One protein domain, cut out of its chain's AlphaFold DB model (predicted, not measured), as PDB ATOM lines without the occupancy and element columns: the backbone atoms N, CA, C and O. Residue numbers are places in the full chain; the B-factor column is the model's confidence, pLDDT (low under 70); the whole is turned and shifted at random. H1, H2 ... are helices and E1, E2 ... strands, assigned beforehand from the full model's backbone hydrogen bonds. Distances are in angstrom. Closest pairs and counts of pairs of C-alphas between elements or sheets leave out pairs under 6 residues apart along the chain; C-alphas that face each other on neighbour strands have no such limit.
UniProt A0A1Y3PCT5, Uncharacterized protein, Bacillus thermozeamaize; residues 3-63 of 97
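Overview. This is residues 3 to 63 of the 97 residues of an uncharacterized protein of Bacillus thermozeamaize (UniProt A0A1Y3PCT5). Two helices lie side by side and run opposite ways, the long H2 next to the shorter H1, and to one side of this pair, apart from both, runs a short strand, E1, with residues 3 to 4 paired beside it. The long link from H2 to E1 loops out past the last residue of H2, and its residues 40 to 45 stick out free. The printed part has 61 residues with two named helices and one named strand, in the order H1, H2, E1; the class is mostly helix, though the named elements hold only 30 residues, under half of the printed part. It is only just compact, close to loose, with a radius of gyration of the C-alphas of 12.5 A, and elongated, spanning 40 by 24 by 16 A.

Along the chain. Find C-alpha 21 at (-72.039, 129.947, -22.443); from there H2, residues 21 to 38, runs 25.6 A to C-alpha 38 at (-96.163, 121.418, -20.797). Before it in the chain comes H1, residues 7 to 15, which begins at C-alpha 7 at (-82.854, 117.154, -22.165) and is 12.7 A long. Look after residue 54 for E1, residues 55 to 57, which is 6.9 A long and ends at C-alpha 57 at (-80.726, 126.631, -33.481).

Arrangement. Start from H2 and look across to H1: the two are close but not clearly touching, with 2 pairs of C-alphas within 8 A. Their closest C-alphas are those of Leu 10 and Ser 28, 7.0 A apart. They run opposite ways at a shallow tilt of 7 degrees, centre to centre 12.0 A. H2 and E1 are apart, but only just, their closest C-alphas being 8.2 A from each other. H1 and E1 are apart, with no C-alpha of the one within 8 A of the other. E1 pairs with no named strand, but look at its residues 55 to 56: residues 3 to 4, a stretch too short to be named, pair with them antiparallel. Along the backbones of H1 and H2, every O i to N i+4 pair is within hydrogen-bond range.

Size, cuts and confidence. The two C-alphas farthest apart are those of Asn 42 and Gly 61, at 41.6 A, while those of Thr 3 and Asn 63, the first and last printed, are 13.4 A apart. The printed part has no cut. A tight link of 5 residues joins H1 to H2, and a long link of 16 residues, 39 to 54, joins H2 to E1; within it, residues 40 to 45 stand free. In the B-factor column the mean pLDDT of the printed part is 90.1, and no printed residue is under 70.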
ATOM      1  N   THR A   3     -81.680 120.774 -34.130       89.81
ATOM      2  CA  THR A   3     -82.969 120.665 -33.431       89.81
ATOM      3  C   THR A   3     -82.771 120.082 -32.043       89.81
ATOM      4  O   THR A   3     -82.019 119.122 -31.900       89.81
ATOM      5  N   ILE A   4     -83.479 120.619 -31.057       91.25
ATOM      6  CA  ILE A   4     -83.496 120.145 -29.673       91.25
ATOM      7  C   ILE A   4     -84.904 119.669 -29.364       91.25
ATOM      8  O   ILE A   4     -85.876 120.408 -29.564       91.25
ATOM      9  N   LYS A   5     -84.987 118.437 -28.880       92.19
ATOM     10  CA  LYS A   5     -86.232 117.761 -28.525       92.19
ATOM     11  C   LYS A   5     -86.203 117.226 -27.104       92.19
ATOM     12  O   LYS A   5     -87.254 117.179 -26.478       92.19
ATOM     13  N   THR A   6     -85.032 116.854 -26.592       93.12
ATOM     14  CA  THR A   6     -84.892 116.245 -25.267       93.12
ATOM     15  C   THR A   6     -83.865 116.979 -24.408       93.12
ATOM     16  O   THR A   6     -83.022 117.741 -24.887       93.12
ATOM     17  N   LYS A   7     -83.887 116.695 -23.103       92.31
ATOM     18  CA  LYS A   7     -82.854 117.154 -22.165       92.31
ATOM     19  C   LYS A   7     -81.464 116.601 -22.499       92.31
ATOM     20  O   LYS A   7     -80.453 117.236 -22.206       92.31
ATOM     21  N   GLU A   8     -81.400 115.429 -23.123       92.94
ATOM     22  CA  GLU A   8     -80.146 114.816 -23.568       92.94
ATOM     23  C   GLU A   8     -79.495 115.641 -24.682       92.94
ATOM     24  O   GLU A   8     -78.280 115.845 -24.649       92.94
ATOM     25  N   ASP A   9     -80.287 116.213 -25.595       92.12
ATOM     26  CA  ASP A   9     -79.779 117.111 -26.639       92.12
ATOM     27  C   ASP A   9     -79.067 118.332 -26.032       92.12
ATOM     28  O   ASP A   9     -78.010 118.747 -26.515       92.12
ATOM     29  N   LEU A  10     -79.591 118.881 -24.927       92.25
ATOM     30  CA  LEU A  10     -78.934 119.970 -24.196       92.25
ATOM     31  C   LEU A  10     -77.598 119.528 -23.590       92.25
ATOM     32  O   LEU A  10     -76.608 120.249 -23.708       92.25
ATOM     33  N   GLN A  11     -77.535 118.334 -22.995       93.25
ATOM     34  CA  GLN A  11     -76.282 117.803 -22.445       93.25
ATOM     35  C   GLN A  11     -75.233 117.572 -23.537       93.25
ATOM     36  O   GLN A  11     -74.045 117.822 -23.326       93.25
ATOM     37  N   VAL A  12     -75.657 117.103 -24.713       93.50
ATOM     38  CA  VAL A  12     -74.772 116.936 -25.869       93.50
ATOM     39  C   VAL A  12     -74.228 118.293 -26.321       93.50
ATOM     40  O   VAL A  12     -73.020 118.419 -26.530       93.50
ATOM     41  N   LEU A  13     -75.080 119.320 -26.412       91.19
ATOM     42  CA  LEU A  13     -74.668 120.681 -26.775       91.19
ATOM     43  C   LEU A  13     -73.686 121.291 -25.768       91.19
ATOM     44  O   LEU A  13     -72.710 121.923 -26.179       91.19
ATOM     45  N   GLU A  14     -73.910 121.070 -24.472       93.12
ATOM     46  CA  GLU A  14     -73.020 121.536 -23.407       93.12
ATOM     47  C   GLU A  14     -71.638 120.883 -23.505       93.12
ATOM     48  O   GLU A  14     -70.610 121.565 -23.538       93.12
ATOM     49  N   ARG A  15     -71.604 119.547 -23.611       93.06
ATOM     50  CA  ARG A  15     -70.355 118.773 -23.690       93.06
ATOM     51  C   ARG A  15     -69.550 119.115 -24.932       93.06
ATOM     52  O   ARG A  15     -68.327 119.208 -24.862       93.06
ATOM     53  N   ALA A  16     -70.232 119.317 -26.055       91.06
ATOM     54  CA  ALA A  16     -69.597 119.669 -27.314       91.06
ATOM     55  C   ALA A  16     -69.153 121.145 -27.372       91.06
ATOM     56  O   ALA A  16     -68.453 121.518 -28.312       91.06
ATOM     57  N   ARG A  17     -69.521 121.977 -26.380       88.25
ATOM     58  CA  ARG A  17     -69.160 123.407 -26.278       88.25
ATOM     59  C   ARG A  17     -69.418 124.183 -27.572       88.25
ATOM     60  O   ARG A  17     -68.647 125.058 -27.957       88.25
ATOM     61  N   VAL A  18     -70.508 123.835 -28.253       87.81
ATOM     62  CA  VAL A  18     -70.818 124.362 -29.593       87.81
ATOM     63  C   VAL A  18     -71.390 125.774 -29.546       87.81
ATOM     64  O   VAL A  18     -71.398 126.473 -30.555       87.81
ATOM     65  N   LEU A  19     -71.880 126.189 -28.377       89.06
ATOM     66  CA  LEU A  19     -72.497 127.488 -28.153       89.06
ATOM     67  C   LEU A  19     -71.705 128.281 -27.113       89.06
ATOM     68  O   LEU A  19     -71.202 127.698 -26.149       89.06
ATOM     69  N   PRO A  20     -71.650 129.617 -27.243       92.12
ATOM     70  CA  PRO A  20     -71.195 130.472 -26.158       92.12
ATOM     71  C   PRO A  20     -72.031 130.236 -24.895       92.12
ATOM     72  O   PRO A  20     -73.259 130.139 -24.972       92.12
ATOM     73  N   GLN A  21     -71.381 130.222 -23.728       92.38
ATOM     74  CA  GLN A  21     -72.039 129.947 -22.443       92.38
ATOM     75  C   GLN A  21     -73.314 130.780 -22.192       92.38
ATOM     76  O   GLN A  21     -74.307 130.206 -21.754       92.38
ATOM     77  N   PRO A  22     -73.363 132.095 -22.500       94.06
ATOM     78  CA  PRO A  22     -74.582 132.883 -22.295       94.06
ATOM     79  C   PRO A  22     -75.762 132.406 -23.151       94.06
ATOM     80  O   PRO A  22     -76.898 132.391 -22.686       94.06
ATOM     81  N   VAL A  23     -75.487 131.984 -24.390       91.81
ATOM     82  CA  VAL A  23     -76.506 131.475 -25.319       91.81
ATOM     83  C   VAL A  23     -77.013 130.118 -24.844       91.81
ATOM     84  O   VAL A  23     -78.217 129.882 -24.842       91.81
ATOM     85  N   PHE A  24     -76.105 129.248 -24.394       94.25
ATOM     86  CA  PHE A  24     -76.477 127.954 -23.831       94.25
ATOM     87  C   PHE A  24     -77.343 128.102 -22.572       94.25
ATOM     88  O   PHE A  24     -78.375 127.446 -22.459       94.25
ATOM     89  N   ASN A  25     -76.977 129.008 -21.660       95.19
ATOM     90  CA  ASN A  25     -77.755 129.265 -20.447       95.19
ATOM     91  C   ASN A  25     -79.177 129.741 -20.778       95.19
ATOM     92  O   ASN A  25     -80.138 129.241 -20.197       95.19
ATOM     93  N   TYR A  26     -79.313 130.665 -21.734       94.56
ATOM     94  CA  TYR A  26     -80.620 131.136 -22.190       94.56
ATOM     95  C   TYR A  26     -81.454 130.000 -22.793       94.56
ATOM     96  O   TYR A  26     -82.605 129.800 -22.418       94.56
ATOM     97  N   LEU A  27     -80.860 129.209 -23.686       94.06
ATOM     98  CA  LEU A  27     -81.515 128.059 -24.303       94.06
ATOM     99  C   LEU A  27     -82.003 127.039 -23.261       94.06
ATOM    100  O   LEU A  27     -83.137 126.574 -23.342       94.06
ATOM    101  N   SER A  28     -81.156 126.715 -22.283       94.19
ATOM    102  CA  SER A  28     -81.489 125.796 -21.193       94.19
ATOM    103  C   SER A  28     -82.657 126.323 -20.353       94.19
ATOM    104  O   SER A  28     -83.603 125.593 -20.069       94.19
ATOM    105  N   GLN A  29     -82.655 127.624 -20.042       95.69
ATOM    106  CA  GLN A  29     -83.758 128.269 -19.334       95.69
ATOM    107  C   GLN A  29     -85.074 128.197 -20.123       95.69
ATOM    108  O   GLN A  29     -86.113 127.889 -19.544       95.69
ATOM    109  N   GLN A  30     -85.042 128.438 -21.437       93.94
ATOM    110  CA  GLN A  30     -86.236 128.332 -22.278       93.94
ATOM    111  C   GLN A  30     -86.776 126.897 -22.336       93.94
ATOM    112  O   GLN A  30     -87.988 126.706 -22.300       93.94
ATOM    113  N   PHE A  31     -85.898 125.892 -22.401       94.19
ATOM    114  CA  PHE A  31     -86.321 124.492 -22.366       94.19
ATOM    115  C   PHE A  31     -86.980 124.137 -21.028       94.19
ATOM    116  O   PHE A  31     -88.043 123.526 -21.025       94.19
ATOM    117  N   HIS A  32     -86.410 124.580 -19.905       93.56
ATOM    118  CA  HIS A  32     -87.010 124.368 -18.586       93.56
ATOM    119  C   HIS A  32     -88.366 125.059 -18.422       93.56
ATOM    120  O   HIS A  32     -89.281 124.470 -17.861       93.56
ATOM    121  N   GLN A  33     -88.544 126.267 -18.961       93.44
ATOM    122  CA  GLN A  33     -89.857 126.924 -18.955       93.44
ATOM    123  C   GLN A  33     -90.901 126.151 -19.775       93.44
ATOM    124  O   GLN A  33     -92.074 126.135 -19.414       93.44
ATOM    125  N   LEU A  34     -90.492 125.515 -20.878       92.25
ATOM    126  CA  LEU A  34     -91.379 124.650 -21.660       92.25
ATOM    127  C   LEU A  34     -91.722 123.367 -20.905       92.25
ATOM    128  O   LEU A  34     -92.883 122.976 -20.907       92.25
ATOM    129  N   GLU A  35     -90.742 122.751 -20.244       91.38
ATOM    130  CA  GLU A  35     -90.944 121.597 -19.362       91.38
ATOM    131  C   GLU A  35     -91.963 121.934 -18.267       91.38
ATOM    132  O   GLU A  35     -92.983 121.268 -18.160       91.38
ATOM    133  N   GLU A  36     -91.779 123.033 -17.534       91.50
ATOM    134  CA  GLU A  36     -92.720 123.461 -16.489       91.50
ATOM    135  C   GLU A  36     -94.133 123.762 -17.017       91.50
ATOM    136  O   GLU A  36     -95.116 123.539 -16.311       91.50
ATOM    137  N   ALA A  37     -94.252 124.283 -18.240       90.75
ATOM    138  CA  ALA A  37     -95.539 124.663 -18.819       90.75
ATOM    139  C   ALA A  37     -96.303 123.495 -19.463       90.75
ATOM    140  O   ALA A  37     -97.529 123.560 -19.565       90.75
ATOM    141  N   LEU A  38     -95.594 122.476 -19.956       89.44
ATOM    142  CA  LEU A  38     -96.163 121.418 -20.797       89.44
ATOM    143  C   LEU A  38     -96.101 120.028 -20.164       89.44
ATOM    144  O   LEU A  38     -96.894 119.170 -20.545       89.44
ATOM    145  N   HIS A  39     -95.183 119.788 -19.225       88.50
ATOM    146  CA  HIS A  39     -95.036 118.484 -18.590       88.50
ATOM    147  C   HIS A  39     -96.205 118.208 -17.638       88.50
ATOM    148  O   HIS A  39     -96.478 118.981 -16.716       88.50
ATOM    149  N   ASP A  40     -96.895 117.089 -17.859       86.12
ATOM    150  CA  ASP A  40     -97.921 116.612 -16.937       86.12
ATOM    151  C   ASP A  40     -97.232 116.052 -15.681       86.12
ATOM    152  O   ASP A  40     -96.445 115.114 -15.795       86.12
ATOM    153  N   PRO A  41     -97.525 116.568 -14.472       83.06
ATOM    154  CA  PRO A  41     -96.920 116.072 -13.237       83.06
ATOM    155  C   PRO A  41     -97.256 114.603 -12.922       83.06
ATOM    156  O   PRO A  41     -96.647 114.021 -12.026       83.06
ATOM    157  N   ASN A  42     -98.240 114.010 -13.605       85.25
ATOM    158  CA  ASN A  42     -98.580 112.593 -13.479       85.25
ATOM    159  C   ASN A  42     -97.817 111.704 -14.468       85.25
ATOM    160  O   ASN A  42     -97.913 110.477 -14.376       85.25
ATOM    161  N   ASP A  43     -97.092 112.296 -15.416       85.12
ATOM    162  CA  ASP A  43     -96.269 111.557 -16.357       85.12
ATOM    163  C   ASP A  43     -94.927 111.194 -15.706       85.12
ATOM    164  O   ASP A  43     -94.229 112.023 -15.128       85.12
ATOM    165  N   VAL A  44     -94.583 109.910 -15.765       82.56
ATOM    166  CA  VAL A  44     -93.334 109.363 -15.206       82.56
ATOM    167  C   VAL A  44     -92.226 109.372 -16.262       82.56
ATOM    168  O   VAL A  44     -91.056 109.131 -15.954       82.56
ATOM    169  N   SER A  45     -92.587 109.600 -17.526       85.00
ATOM    170  CA  SER A  45     -91.640 109.658 -18.625       85.00
ATOM    171  C   SER A  45     -90.839 110.967 -18.604       85.00
ATOM    172  O   SER A  45     -91.321 112.001 -18.138       85.00
ATOM    173  N   PRO A  46     -89.573 110.939 -19.060       84.81
ATOM    174  CA  PRO A  46     -88.781 112.153 -19.180       84.81
ATOM    175  C   PRO A  46     -89.432 113.112 -20.179       84.81
ATOM    176  O   PRO A  46     -89.828 112.699 -21.264       84.81
ATOM    177  N   PHE A  47     -89.485 114.398 -19.830       88.06
ATOM    178  CA  PHE A  47     -90.046 115.421 -20.703       88.06
ATOM    179  C   PHE A  47     -89.311 115.500 -22.048       88.06
ATOM    180  O   PHE A  47     -88.078 115.624 -22.112       88.06
ATOM    181  N   ASP A  48     -90.088 115.495 -23.125       90.25
ATOM    182  CA  ASP A  48     -89.621 115.719 -24.481       90.25
ATOM    183  C   ASP A  48     -90.591 116.610 -25.264       90.25
ATOM    184  O   ASP A  48     -91.731 116.849 -24.872       90.25
ATOM    185  N   LEU A  49     -90.107 117.149 -26.380       88.75
ATOM    186  CA  LEU A  49     -90.890 118.016 -27.251       88.75
ATOM    187  C   LEU A  49     -91.493 117.271 -28.444       88.75
ATOM    188  O   LEU A  49     -92.096 117.934 -29.278       88.75
ATOM    189  N   TYR A  50     -91.373 115.942 -28.574       85.62
ATOM    190  CA  TYR A  50     -91.804 115.245 -29.798       85.62
ATOM    191  C   TYR A  50     -93.277 115.510 -30.142       85.62
ATOM    192  O   TYR A  50     -93.599 115.672 -31.322       85.62
ATOM    193  N   ASP A  51     -94.130 115.642 -29.125       82.12
ATOM    194  CA  ASP A  51     -95.556 115.955 -29.274       82.12
ATOM    195  C   ASP A  51     -95.882 117.462 -29.186       82.12
ATOM    196  O   ASP A  51     -96.998 117.883 -29.502       82.12
ATOM    197  N   HIS A  52     -94.906 118.294 -28.813       83.88
ATOM    198  CA  HIS A  52     -95.063 119.739 -28.601       83.88
ATOM    199  C   HIS A  52     -94.332 120.609 -29.639       83.88
ATOM    200  O   HIS A  52     -94.538 121.823 -29.686       83.88
ATOM    201  N   GLY A  53     -93.492 120.008 -30.487       86.56
ATOM    202  CA  GLY A  53     -92.687 120.684 -31.501       86.56
ATOM    203  C   GLY A  53     -91.191 120.408 -31.342       86.56
ATOM    204  O   GLY A  53     -90.753 119.269 -31.227       86.56
ATOM    205  N   TYR A  54     -90.369 121.449 -31.453       89.25
ATOM    206  CA  TYR A  54     -88.924 121.378 -31.230       89.25
ATOM    207  C   TYR A  54     -88.336 122.789 -31.183       89.25
ATOM    208  O   TYR A  54     -88.870 123.720 -31.787       89.25
ATOM    209  N   ILE A  55     -87.203 122.943 -30.499       90.62
ATOM    210  CA  ILE A  55     -86.413 124.176 -30.549       90.62
ATOM    211  C   ILE A  55     -85.387 124.036 -31.673       90.62
ATOM    212  O   ILE A  55     -84.764 122.986 -31.827       90.62
ATOM    213  N   VAL A  56     -85.187 125.094 -32.458       89.75
ATOM    214  CA  VAL A  56     -84.194 125.119 -33.538       89.75
ATOM    215  C   VAL A  56     -83.113 126.136 -33.224       89.75
ATOM    216  O   VAL A  56     -83.409 127.292 -32.928       89.75
ATOM    217  N   LEU A  57     -81.858 125.724 -33.377       89.19
ATOM    218  CA  LEU A  57     -80.726 126.631 -33.481       89.19
ATOM    219  C   LEU A  57     -80.324 126.813 -34.936       89.19
ATOM    220  O   LEU A  57     -80.037 125.843 -35.648       89.19
ATOM    221  N   LEU A  58     -80.292 128.080 -35.335       89.06
ATOM    222  CA  LEU A  58     -79.881 128.531 -36.652       89.06
ATOM    223  C   LEU A  58     -78.445 129.049 -36.587       89.06
ATOM    224  O   LEU A  58     -78.120 129.921 -35.783       89.06
ATOM    225  N   GLU A  59     -77.603 128.512 -37.455       85.31
ATOM    226  CA  GLU A  59     -76.242 128.966 -37.710       85.31
ATOM    227  C   GLU A  59     -76.205 129.773 -39.023       85.31
ATOM    228  O   GLU A  59     -77.072 129.608 -39.890       85.31
ATOM    229  N   PRO A  60     -75.223 130.672 -39.210       87.62
ATOM    230  CA  PRO A  60     -75.061 131.383 -40.472       87.62
ATOM    231  C   PRO A  60     -74.946 130.408 -41.652       87.62
ATOM    232  O   PRO A  60     -74.101 129.518 -41.645       87.62
ATOM    233  N   GLY A  61     -75.787 130.596 -42.670       88.31
ATOM    234  CA  GLY A  61     -75.873 129.697 -43.827       88.31
ATOM    235  C   GLY A  61     -77.021 128.687 -43.760       88.31
ATOM    236  O   GLY A  61     -77.321 128.061 -44.773       88.31
ATOM    237  N   ASP A  62     -77.711 128.576 -42.622       88.06
ATOM    238  CA  ASP A  62     -78.915 127.756 -42.522       88.06
ATOM    239  C   ASP A  62     -80.095 128.359 -43.289       88.06
ATOM    240  O   ASP A  62     -80.366 129.563 -43.241       88.06
ATOM    241  N   ASN A  63     -80.850 127.497 -43.970       85.25
ATOM    242  CA  ASN A  63     -82.033 127.882 -44.721       85.25
ATOM    243  C   ASN A  63     -83.303 127.660 -43.892       85.25
ATOM    244  O   ASN A  63     -83.762 126.541 -43.687       85.25
TER     245      ASN A  63